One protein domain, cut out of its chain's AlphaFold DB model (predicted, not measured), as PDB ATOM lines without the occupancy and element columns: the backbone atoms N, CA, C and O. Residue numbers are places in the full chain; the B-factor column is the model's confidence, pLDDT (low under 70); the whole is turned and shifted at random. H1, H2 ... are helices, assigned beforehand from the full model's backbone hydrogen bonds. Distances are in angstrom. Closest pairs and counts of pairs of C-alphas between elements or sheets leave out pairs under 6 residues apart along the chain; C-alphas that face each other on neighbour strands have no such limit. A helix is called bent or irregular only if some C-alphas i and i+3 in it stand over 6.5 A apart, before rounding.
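Overview. This is residues 11 to 42 and 132 to 170 of the 185 residues of the protein "Putative Lysine-specific permease" of Glarea lozoyensis (strain ATCC 74030 / MF5533) (UniProt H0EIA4). One long straight helix, H3, makes most of a thin, drawn-out shape; the short helix H2 crosses the earlier part of H3 steeply, and H1 sticks out with residues 11 to 23 beyond the end of H3 where residue 132 lies. The small body is where H2 packs on residues 136 to 147 of H3, and the length comes from two arms that point away from it to opposite ends, residues 11 to 23 of H1 and residues 151 to 170 of H3. The printed part has 71 residues with three named helices, H1, H2 and H3 in that order along the chain, and no named strand; the class is all helix. The whole is extended, with a radius of gyration of the C-alphas of 20.7 A, and its C-alphas span 76 by 22 by 17 A.

Along the chain. Begin at Glu 11, whose C-alpha is at (6.644, 6.230, 11.638). From there helix H1, residues 11 to 27, runs 24.3 A from first to last C-alpha, mainly toward lower x, and ends at Val 27 with its C-alpha at (-14.657, 14.356, 3.317). Two residues further on, past Leu 28 and Lys 29, find helix H2, residues 30 to 41, which runs mainly toward lower z. Its first and last C-alphas are 17.1 A apart. After Ile 42 the printed part is cut, and the next ATOM lines are those of Val 132. There helix H3, residues 132 to 170, begins with C-alpha 132 at (-11.105, 14.974, -5.763). It runs toward lower x and lower y for 58.6 A, as far as C-alpha 170 at (-60.668, -14.543, -15.901). Near that end H3 is irregular, but only just: C-alphas 167 and 170 are 6.9 A apart.

Arrangement. Look first at H1, which touches no helix. Its closest approach to H3 is at Val 27 and Lys 133, whose C-alphas are 7.0 A apart. H1 and H3 are close but not clearly touching, with 1 pair of C-alphas within 8 A. They run the same way at a steep tilt of 47 degrees, and their centres are 37.6 A apart. H1 and H2 meet only through their link, which is tight. Next compare H2 with H3: they touch, with 16 pairs of C-alphas within 8 A. The closest C-alphas of the two are those of Ser 39 and Gly 143, 4.8 A apart. H3 touches H2 with residues 136 to 147 alone. H2 and H3 run the same way at a steep tilt of 65 degrees. In the backbones of H1 and H2, every O i to N i+4 pair is within hydrogen-bond range; in H3, 34 of 35 such pairs are.

Size, cuts and confidence. The two C-alphas farthest apart in the printed part are those of Tyr 12 and Pro 170, at 76.1 A. Without the stretches that stand free, residues 11 to 23 and residues 151 to 170, a body of 38 residues remains, spanning 29 by 16 by 14 A with a radius of gyration of 9.6 A. Residues 43 to 131 of the chain are not printed, and across this cut C-alphas 42 and 132 are 20.9 A apart. The link from H2 to H3 is the one across the cut, with 89 of its 90 residues not printed; no link is long among those printed whole. The mean pLDDT of the printed part is 82.7. Check the B-factor column at residue 21 and residues 23 to 28 for the values under 70, where the model's confidence is low; the mean is 75 for H1, 85 for H2 and 86 for H3.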
ATOM      1  N   GLU A  11       7.738   5.871  10.728       88.06
ATOM      2  CA  GLU A  11       6.644   6.230  11.638       88.06
ATOM      3  C   GLU A  11       6.026   7.590  11.273       88.06
ATOM      4  O   GLU A  11       4.808   7.730  11.178       88.06
ATOM      5  N   TYR A  12       6.856   8.582  10.940       82.31
ATOM      6  CA  TYR A  12       6.383   9.894  10.497       82.31
ATOM      7  C   TYR A  12       5.666   9.860   9.134       82.31
ATOM      8  O   TYR A  12       4.696  10.596   8.910       82.31
ATOM      9  N   VAL A  13       6.126   9.029   8.192       83.06
ATOM     10  CA  VAL A  13       5.459   8.841   6.892       83.06
ATOM     11  C   VAL A  13       4.136   8.094   7.058       83.06
ATOM     12  O   VAL A  13       3.171   8.432   6.366       83.06
ATOM     13  N   GLU A  14       4.078   7.121   7.962       84.69
ATOM     14  CA  GLU A  14       2.896   6.313   8.262       84.69
ATOM     15  C   GLU A  14       1.814   7.162   8.951       84.69
ATOM     16  O   GLU A  14       0.714   7.270   8.411       84.69
ATOM     17  N   ASP A  15       2.167   7.934   9.986       84.44
ATOM     18  CA  ASP A  15       1.286   8.908  10.662       84.44
ATOM     19  C   ASP A  15       0.768   9.990   9.689       84.44
ATOM     20  O   ASP A  15      -0.407  10.370   9.678       84.44
ATOM     21  N   ARG A  16       1.620  10.474   8.771       82.38
ATOM     22  CA  ARG A  16       1.193  11.433   7.738       82.38
ATOM     23  C   ARG A  16       0.232  10.800   6.723       82.38
ATOM     24  O   ARG A  16      -0.674  11.490   6.245       82.38
ATOM     25  N   ARG A  17       0.427   9.529   6.353       78.56
ATOM     26  CA  ARG A  17      -0.473   8.789   5.449       78.56
ATOM     27  C   ARG A  17      -1.807   8.495   6.120       78.56
ATOM     28  O   ARG A  17      -2.829   8.702   5.473       78.56
ATOM     29  N   GLU A  18      -1.797   8.102   7.388       80.12
ATOM     30  CA  GLU A  18      -2.989   7.834   8.192       80.12
ATOM     31  C   GLU A  18      -3.830   9.103   8.361       80.12
ATOM     32  O   GLU A  18      -4.974   9.134   7.913       80.12
ATOM     33  N   ARG A  19      -3.229  10.226   8.791       77.50
ATOM     34  CA  ARG A  19      -3.924  11.529   8.851       77.50
ATOM     35  C   ARG A  19      -4.496  11.978   7.507       77.50
ATOM     36  O   ARG A  19      -5.549  12.616   7.453       77.50
ATOM     37  N   ARG A  20      -3.799  11.691   6.400       72.31
ATOM     38  CA  ARG A  20      -4.278  12.016   5.048       72.31
ATOM     39  C   ARG A  20      -5.435  11.103   4.642       72.31
ATOM     40  O   ARG A  20      -6.408  11.608   4.086       72.31
ATOM     41  N   GLY A  21      -5.354   9.813   4.960       67.44
ATOM     42  CA  GLY A  21      -6.455   8.862   4.845       67.44
ATOM     43  C   GLY A  21      -7.675   9.366   5.605       67.44
ATOM     44  O   GLY A  21      -8.713   9.599   4.994       67.44
ATOM     45  N   ASP A  22      -7.525   9.667   6.891       70.56
ATOM     46  CA  ASP A  22      -8.590  10.195   7.745       70.56
ATOM     47  C   ASP A  22      -9.185  11.494   7.200       70.56
ATOM     48  O   ASP A  22     -10.400  11.680   7.216       70.56
ATOM     49  N   SER A  23      -8.362  12.387   6.643       64.69
ATOM     50  CA  SER A  23      -8.850  13.618   6.010       64.69
ATOM     51  C   SER A  23      -9.704  13.356   4.762       64.69
ATOM     52  O   SER A  23     -10.669  14.084   4.528       64.69
ATOM     53  N   LEU A  24      -9.401  12.303   3.993       66.00
ATOM     54  CA  LEU A  24     -10.182  11.877   2.830       66.00
ATOM     55  C   LEU A  24     -11.475  11.178   3.266       66.00
ATOM     56  O   LEU A  24     -12.540  11.529   2.763       66.00
ATOM     57  N   TRP A  25     -11.409  10.279   4.251       59.59
ATOM     58  CA  TRP A  25     -12.569   9.589   4.835       59.59
ATOM     59  C   TRP A  25     -13.538  10.543   5.540       59.59
ATOM     60  O   TRP A  25     -14.753  10.333   5.546       59.59
ATOM     61  N   ARG A  26     -13.022  11.642   6.100       64.31
ATOM     62  CA  ARG A  26     -13.840  12.698   6.707       64.31
ATOM     63  C   ARG A  26     -14.578  13.539   5.664       64.31
ATOM     64  O   ARG A  26     -15.608  14.131   5.984       64.31
ATOM     65  N   VAL A  27     -14.062  13.606   4.434       65.19
ATOM     66  CA  VAL A  27     -14.657  14.356   3.317       65.19
ATOM     67  C   VAL A  27     -15.596  13.472   2.488       65.19
ATOM     68  O   VAL A  27     -16.714  13.893   2.196       65.19
ATOM     69  N   LEU A  28     -15.194  12.242   2.161       69.12
ATOM     70  CA  LEU A  28     -16.020  11.235   1.495       69.12
ATOM     71  C   LEU A  28     -16.373  10.138   2.503       69.12
ATOM     72  O   LEU A  28     -15.578   9.243   2.781       69.12
ATOM     73  N   LYS A  29     -17.593  10.205   3.049       78.25
ATOM     74  CA  LYS A  29     -18.114   9.150   3.927       78.25
ATOM     75  C   LYS A  29     -18.018   7.798   3.223       78.25
ATOM     76  O   LYS A  29     -18.288   7.700   2.029       78.25
ATOM     77  N   GLU A  30     -17.765   6.746   3.989       81.56
ATOM     78  CA  GLU A  30     -17.676   5.355   3.519       81.56
ATOM     79  C   GLU A  30     -18.849   4.942   2.601       81.56
ATOM     80  O   GLU A  30     -18.670   4.266   1.588       81.56
ATOM     81  N   ARG A  31     -20.054   5.459   2.876       81.44
ATOM     82  CA  ARG A  31     -21.255   5.247   2.049       81.44
ATOM     83  C   ARG A  31     -21.176   5.893   0.661       81.44
ATOM     84  O   ARG A  31     -21.718   5.332  -0.284       81.44
ATOM     85  N   HIS A  32     -20.535   7.055   0.526       84.00
ATOM     86  CA  HIS A  32     -20.336   7.707  -0.773       84.00
ATOM     87  C   HIS A  32     -19.350   6.904  -1.615       84.00
ATOM     88  O   HIS A  32     -19.640   6.625  -2.770       84.00
ATOM     89  N   VAL A  33     -18.244   6.455  -1.015       85.31
ATOM     90  CA  VAL A  33     -17.229   5.634  -1.694       85.31
ATOM     91  C   VAL A  33     -17.831   4.314  -2.180       85.31
ATOM     92  O   VAL A  33     -17.695   3.959  -3.350       85.31
ATOM     93  N   SER A  34     -18.557   3.613  -1.304       87.00
ATOM     94  CA  SER A  34     -19.224   2.355  -1.652       87.00
ATOM     95  C   SER A  34     -20.244   2.537  -2.780       87.00
ATOM     96  O   SER A  34     -20.312   1.729  -3.707       87.00
ATOM     97  N   MET A  35     -21.004   3.634  -2.750       87.25
ATOM     98  CA  MET A  35     -21.996   3.908  -3.779       87.25
ATOM     99  C   MET A  35     -21.377   4.336  -5.114       87.25
ATOM    100  O   MET A  35     -21.848   3.890  -6.159       87.25
ATOM    101  N   ILE A  36     -20.301   5.124  -5.096       88.38
ATOM    102  CA  ILE A  36     -19.532   5.464  -6.298       88.38
ATOM    103  C   ILE A  36     -19.046   4.179  -6.973       88.38
ATOM    104  O   ILE A  36     -19.349   3.970  -8.145       88.38
ATOM    105  N   ALA A  37     -18.431   3.260  -6.220       87.31
ATOM    106  CA  ALA A  37     -17.974   1.976  -6.753       87.31
ATOM    107  C   ALA A  37     -19.127   1.147  -7.360       87.31
ATOM    108  O   ALA A  37     -19.012   0.610  -8.465       87.31
ATOM    109  N   PHE A  38     -20.279   1.092  -6.683       88.06
ATOM    110  CA  PHE A  38     -21.462   0.389  -7.189       88.06
ATOM    111  C   PHE A  38     -22.033   1.037  -8.460       88.06
ATOM    112  O   PHE A  38     -22.395   0.354  -9.412       88.06
ATOM    113  N   SER A  39     -22.086   2.366  -8.518       86.06
ATOM    114  CA  SER A  39     -22.614   3.083  -9.681       86.06
ATOM    115  C   SER A  39     -21.644   3.142 -10.867       86.06
ATOM    116  O   SER A  39     -22.093   3.257 -12.009       86.06
ATOM    117  N   GLY A  40     -20.337   3.031 -10.615       82.75
ATOM    118  CA  GLY A  40     -19.297   2.931 -11.637       82.75
ATOM    119  C   GLY A  40     -19.347   1.596 -12.377       82.75
ATOM    120  O   GLY A  40     -19.174   1.558 -13.593       82.75
ATOM    121  N   THR A  41     -19.683   0.510 -11.675       84.75
ATOM    122  CA  THR A  41     -19.903  -0.804 -12.307       84.75
ATOM    123  C   THR A  41     -21.208  -0.861 -13.109       84.75
ATOM    124  O   THR A  41     -21.292  -1.581 -14.105       84.75
ATOM    125  N   ILE A  42     -22.219  -0.062 -12.744       86.12
ATOM    126  CA  ILE A  42     -23.490   0.015 -13.474       86.12
ATOM    127  C   ILE A  42     -23.450   1.130 -14.530       86.12
ATOM    128  O   ILE A  42     -23.801   2.293 -14.307       86.12
ATOM    129  N   VAL A 132     -10.442  16.276  -6.005       75.06
ATOM    130  CA  VAL A 132     -11.105  14.974  -5.763       75.06
ATOM    131  C   VAL A 132     -12.428  15.087  -4.996       75.06
ATOM    132  O   VAL A 132     -13.349  14.308  -5.228       75.06
ATOM    133  N   LYS A 133     -12.560  16.094  -4.124       75.19
ATOM    134  CA  LYS A 133     -13.792  16.371  -3.379       75.19
ATOM    135  C   LYS A 133     -14.991  16.647  -4.293       75.19
ATOM    136  O   LYS A 133     -16.030  16.020  -4.123       75.19
ATOM    137  N   TYR A 134     -14.857  17.576  -5.240       79.75
ATOM    138  CA  TYR A 134     -15.975  17.953  -6.108       79.75
ATOM    139  C   TYR A 134     -16.325  16.816  -7.059       79.75
ATOM    140  O   TYR A 134     -17.497  16.500  -7.236       79.75
ATOM    141  N   PHE A 135     -15.305  16.157  -7.612       82.19
ATOM    142  CA  PHE A 135     -15.495  15.005  -8.485       82.19
ATOM    143  C   PHE A 135     -16.279  13.882  -7.787       82.19
ATOM    144  O   PHE A 135     -17.294  13.429  -8.312       82.19
ATOM    145  N   GLY A 136     -15.874  13.506  -6.568       79.38
ATOM    146  CA  GLY A 136     -16.554  12.463  -5.798       79.38
ATOM    147  C   GLY A 136     -17.999  12.817  -5.428       79.38
ATOM    148  O   GLY A 136     -18.871  11.951  -5.464       79.38
ATOM    149  N   GLU A 137     -18.291  14.086  -5.117       84.62
ATOM    150  CA  GLU A 137     -19.667  14.542  -4.866       84.62
ATOM    151  C   GLU A 137     -20.544  14.456  -6.127       84.62
ATOM    152  O   GLU A 137     -21.677  13.975  -6.052       84.62
ATOM    153  N   PHE A 138     -20.028  14.855  -7.295       85.19
ATOM    154  CA  PHE A 138     -20.762  14.737  -8.558       85.19
ATOM    155  C   PHE A 138     -21.036  13.285  -8.928       85.19
ATOM    156  O   PHE A 138     -22.165  12.938  -9.275       85.19
ATOM    157  N   GLU A 139     -20.023  12.429  -8.838       84.56
ATOM    158  CA  GLU A 139     -20.159  11.017  -9.180       84.56
ATOM    159  C   GLU A 139     -21.160  10.311  -8.263       84.56
ATOM    160  O   GLU A 139     -22.009   9.560  -8.746       84.56
ATOM    161  N   TYR A 140     -21.159  10.644  -6.969       87.00
ATOM    162  CA  TYR A 140     -22.197  10.204  -6.041       87.00
ATOM    163  C   TYR A 140     -23.593  10.646  -6.507       87.00
ATOM    164  O   TYR A 140     -24.489   9.819  -6.640       87.00
ATOM    165  N   VAL A 141     -23.806  11.922  -6.841       88.25
ATOM    166  CA  VAL A 141     -25.121  12.407  -7.305       88.25
ATOM    167  C   VAL A 141     -25.579  11.685  -8.581       88.25
ATOM    168  O   VAL A 141     -26.720  11.221  -8.656       88.25
ATOM    169  N   PHE A 142     -24.695  11.516  -9.567       87.50
ATOM    170  CA  PHE A 142     -25.009  10.768 -10.789       87.50
ATOM    171  C   PHE A 142     -25.284   9.285 -10.514       87.50
ATOM    172  O   PHE A 142     -26.199   8.707 -11.110       87.50
ATOM    173  N   GLY A 143     -24.556   8.676  -9.581       88.38
ATOM    174  CA  GLY A 143     -24.815   7.320  -9.116       88.38
ATOM    175  C   GLY A 143     -26.190   7.175  -8.467       88.38
ATOM    176  O   GLY A 143     -26.904   6.210  -8.744       88.38
ATOM    177  N   CYS A 144     -26.621   8.174  -7.693       88.31
ATOM    178  CA  CYS A 144     -27.950   8.236  -7.082       88.31
ATOM    179  C   CYS A 144     -29.046   8.241  -8.152       88.31
ATOM    180  O   CYS A 144     -30.001   7.469  -8.055       88.31
ATOM    181  N   PHE A 145     -28.894   9.064  -9.194       89.44
ATOM    182  CA  PHE A 145     -29.846   9.114 -10.305       89.44
ATOM    183  C   PHE A 145     -29.946   7.780 -11.046       89.44
ATOM    184  O   PHE A 145     -31.054   7.297 -11.290       89.44
ATOM    185  N   LYS A 146     -28.805   7.151 -11.357       88.75
ATOM    186  CA  LYS A 146     -28.780   5.826 -11.992       88.75
ATOM    187  C   LYS A 146     -29.462   4.774 -11.119       88.75
ATOM    188  O   LYS A 146     -30.297   4.019 -11.609       88.75
ATOM    189  N   LEU A 147     -29.150   4.740  -9.823       89.69
ATOM    190  CA  LEU A 147     -29.718   3.760  -8.899       89.69
ATOM    191  C   LEU A 147     -31.231   3.941  -8.732       89.69
ATOM    192  O   LEU A 147     -31.978   2.965  -8.789       89.69
ATOM    193  N   MET A 148     -31.693   5.185  -8.595       90.19
ATOM    194  CA  MET A 148     -33.120   5.507  -8.550       90.19
ATOM    195  C   MET A 148     -33.833   5.036  -9.822       90.19
ATOM    196  O   MET A 148     -34.922   4.469  -9.739       90.19
ATOM    197  N   PHE A 149     -33.211   5.213 -10.990       88.81
ATOM    198  CA  PHE A 149     -33.763   4.748 -12.259       88.81
ATOM    199  C   PHE A 149     -33.909   3.219 -12.304       88.81
ATOM    200  O   PHE A 149     -34.964   2.721 -12.695       88.81
ATOM    201  N   ILE A 150     -32.920   2.459 -11.818       89.19
ATOM    202  CA  ILE A 150     -32.995   0.987 -11.726       89.19
ATOM    203  C   ILE A 150     -34.133   0.556 -10.808       89.19
ATOM    204  O   ILE A 150     -34.950  -0.283 -11.186       89.19
ATOM    205  N   VAL A 151     -34.210   1.138  -9.609       90.88
ATOM    206  CA  VAL A 151     -35.270   0.823  -8.645       90.88
ATOM    207  C   VAL A 151     -36.639   1.142  -9.243       90.88
ATOM    208  O   VAL A 151     -37.557   0.326  -9.143       90.88
ATOM    209  N   MET A 152     -36.769   2.276  -9.937       90.44
ATOM    210  CA  MET A 152     -37.998   2.643 -10.635       90.44
ATOM    211  C   MET A 152     -38.372   1.620 -11.715       90.44
ATOM    212  O   MET A 152     -39.532   1.213 -11.781       90.44
ATOM    213  N   LEU A 153     -37.412   1.144 -12.514       87.31
ATOM    214  CA  LEU A 153     -37.656   0.093 -13.503       87.31
ATOM    215  C   LEU A 153     -38.093  -1.226 -12.852       87.31
ATOM    216  O   LEU A 153     -39.036  -1.849 -13.331       87.31
ATOM    217  N   ILE A 154     -37.483  -1.637 -11.738       89.19
ATOM    218  CA  ILE A 154     -37.872  -2.865 -11.020       89.19
ATOM    219  C   ILE A 154     -39.313  -2.762 -10.500       89.19
ATOM    220  O   ILE A 154     -40.120  -3.678 -10.691       89.19
ATOM    221  N   VAL A 155     -39.666  -1.634  -9.877       92.81
ATOM    222  CA  VAL A 155     -41.024  -1.390  -9.369       92.81
ATOM    223  C   VAL A 155     -42.041  -1.372 -10.511       92.81
ATOM    224  O   VAL A 155     -43.102  -1.995 -10.398       92.81
ATOM    225  N   LEU A 156     -41.708  -0.725 -11.632       89.94
ATOM    226  CA  LEU A 156     -42.534  -0.705 -12.838       89.94
ATOM    227  C   LEU A 156     -42.776  -2.123 -13.376       89.94
ATOM    228  O   LEU A 156     -43.919  -2.482 -13.666       89.94
ATOM    229  N   MET A 157     -41.725  -2.944 -13.475       86.94
ATOM    230  CA  MET A 157     -41.827  -4.322 -13.964       86.94
ATOM    231  C   MET A 157     -42.749  -5.158 -13.077       86.94
ATOM    232  O   MET A 157     -43.673  -5.799 -13.581       86.94
ATOM    233  N   ARG A 158     -42.591  -5.075 -11.751       90.50
ATOM    234  CA  ARG A 158     -43.497  -5.739 -10.801       90.50
ATOM    235  C   ARG A 158     -44.953  -5.297 -10.995       90.50
ATOM    236  O   ARG A 158     -45.850  -6.139 -11.021       90.50
ATOM    237  N   ALA A 159     -45.203  -3.994 -11.134       90.62
ATOM    238  CA  ALA A 159     -46.556  -3.462 -11.307       90.62
ATOM    239  C   ALA A 159     -47.215  -3.955 -12.609       90.62
ATOM    240  O   ALA A 159     -48.396  -4.321 -12.614       90.62
ATOM    241  N   ARG A 160     -46.452  -4.019 -13.706       88.81
ATOM    242  CA  ARG A 160     -46.926  -4.528 -15.002       88.81
ATOM    243  C   ARG A 160     -47.254  -6.017 -14.949       88.81
ATOM    244  O   ARG A 160     -48.326  -6.398 -15.412       88.81
ATOM    245  N   VAL A 161     -46.404  -6.829 -14.319       88.00
ATOM    246  CA  VAL A 161     -46.655  -8.268 -14.123       88.00
ATOM    247  C   VAL A 161     -47.925  -8.496 -13.302       88.00
ATOM    248  O   VAL A 161     -48.794  -9.260 -13.716       88.00
ATOM    249  N   HIS A 162     -48.094  -7.774 -12.190       89.06
ATOM    250  CA  HIS A 162     -49.300  -7.872 -11.355       89.06
ATOM    251  C   HIS A 162     -50.578  -7.511 -12.121       89.06
ATOM    252  O   HIS A 162     -51.605  -8.178 -11.995       89.06
ATOM    253  N   THR A 163     -50.510  -6.471 -12.953       89.12
ATOM    254  CA  THR A 163     -51.633  -6.045 -13.798       89.12
ATOM    255  C   THR A 163     -51.959  -7.099 -14.862       89.12
ATOM    256  O   THR A 163     -53.127  -7.412 -15.080       89.12
ATOM    257  N   MET A 164     -50.940  -7.703 -15.481       86.56
ATOM    258  CA  MET A 164     -51.115  -8.739 -16.502       86.56
ATOM    259  C   MET A 164     -51.742 -10.019 -15.933       86.56
ATOM    260  O   MET A 164     -52.655 -10.568 -16.542       86.56
ATOM    261  N   ILE A 165     -51.317 -10.460 -14.743       86.94
ATOM    262  CA  ILE A 165     -51.885 -11.640 -14.066       86.94
ATOM    263  C   ILE A 165     -53.379 -11.436 -13.790       86.94
ATOM    264  O   ILE A 165     -54.184 -12.323 -14.068       86.94
ATOM    265  N   LYS A 166     -53.775 -10.247 -13.319       84.31
ATOM    266  CA  LYS A 166     -55.190  -9.912 -13.089       84.31
ATOM    267  C   LYS A 166     -56.023  -9.921 -14.373       84.31
ATOM    268  O   LYS A 166     -57.178 -10.330 -14.336       84.31
ATOM    269  N   LEU A 167     -55.445  -9.488 -15.493       82.56
ATOM    270  CA  LEU A 167     -56.113  -9.473 -16.798       82.56
ATOM    271  C   LEU A 167     -56.226 -10.871 -17.430       82.56
ATOM    272  O   LEU A 167     -57.184 -11.129 -18.155       82.56
ATOM    273  N   LEU A 168     -55.281 -11.778 -17.156       75.56
ATOM    274  CA  LEU A 168     -55.312 -13.158 -17.660       75.56
ATOM    275  C   LEU A 168     -56.152 -14.112 -16.796       75.56
ATOM    276  O   LEU A 168     -56.719 -15.061 -17.336       75.56
ATOM    277  N   ALA A 169     -56.272 -13.861 -15.488       70.94
ATOM    278  CA  ALA A 169     -57.008 -14.713 -14.550       70.94
ATOM    279  C   ALA A 169     -58.451 -15.089 -14.983       70.94
ATOM    280  O   ALA A 169     -58.799 -16.266 -14.886       70.94
ATOM    281  N   PRO A 170     -59.299 -14.182 -15.514       70.69
ATOM    282  CA  PRO A 170     -60.668 -14.543 -15.901       70.69
ATOM    283  C   PRO A 170     -60.777 -15.355 -17.206       70.69
ATOM    284  O   PRO A 170     -61.841 -15.910 -17.480       70.69
TER     285      PRO A 170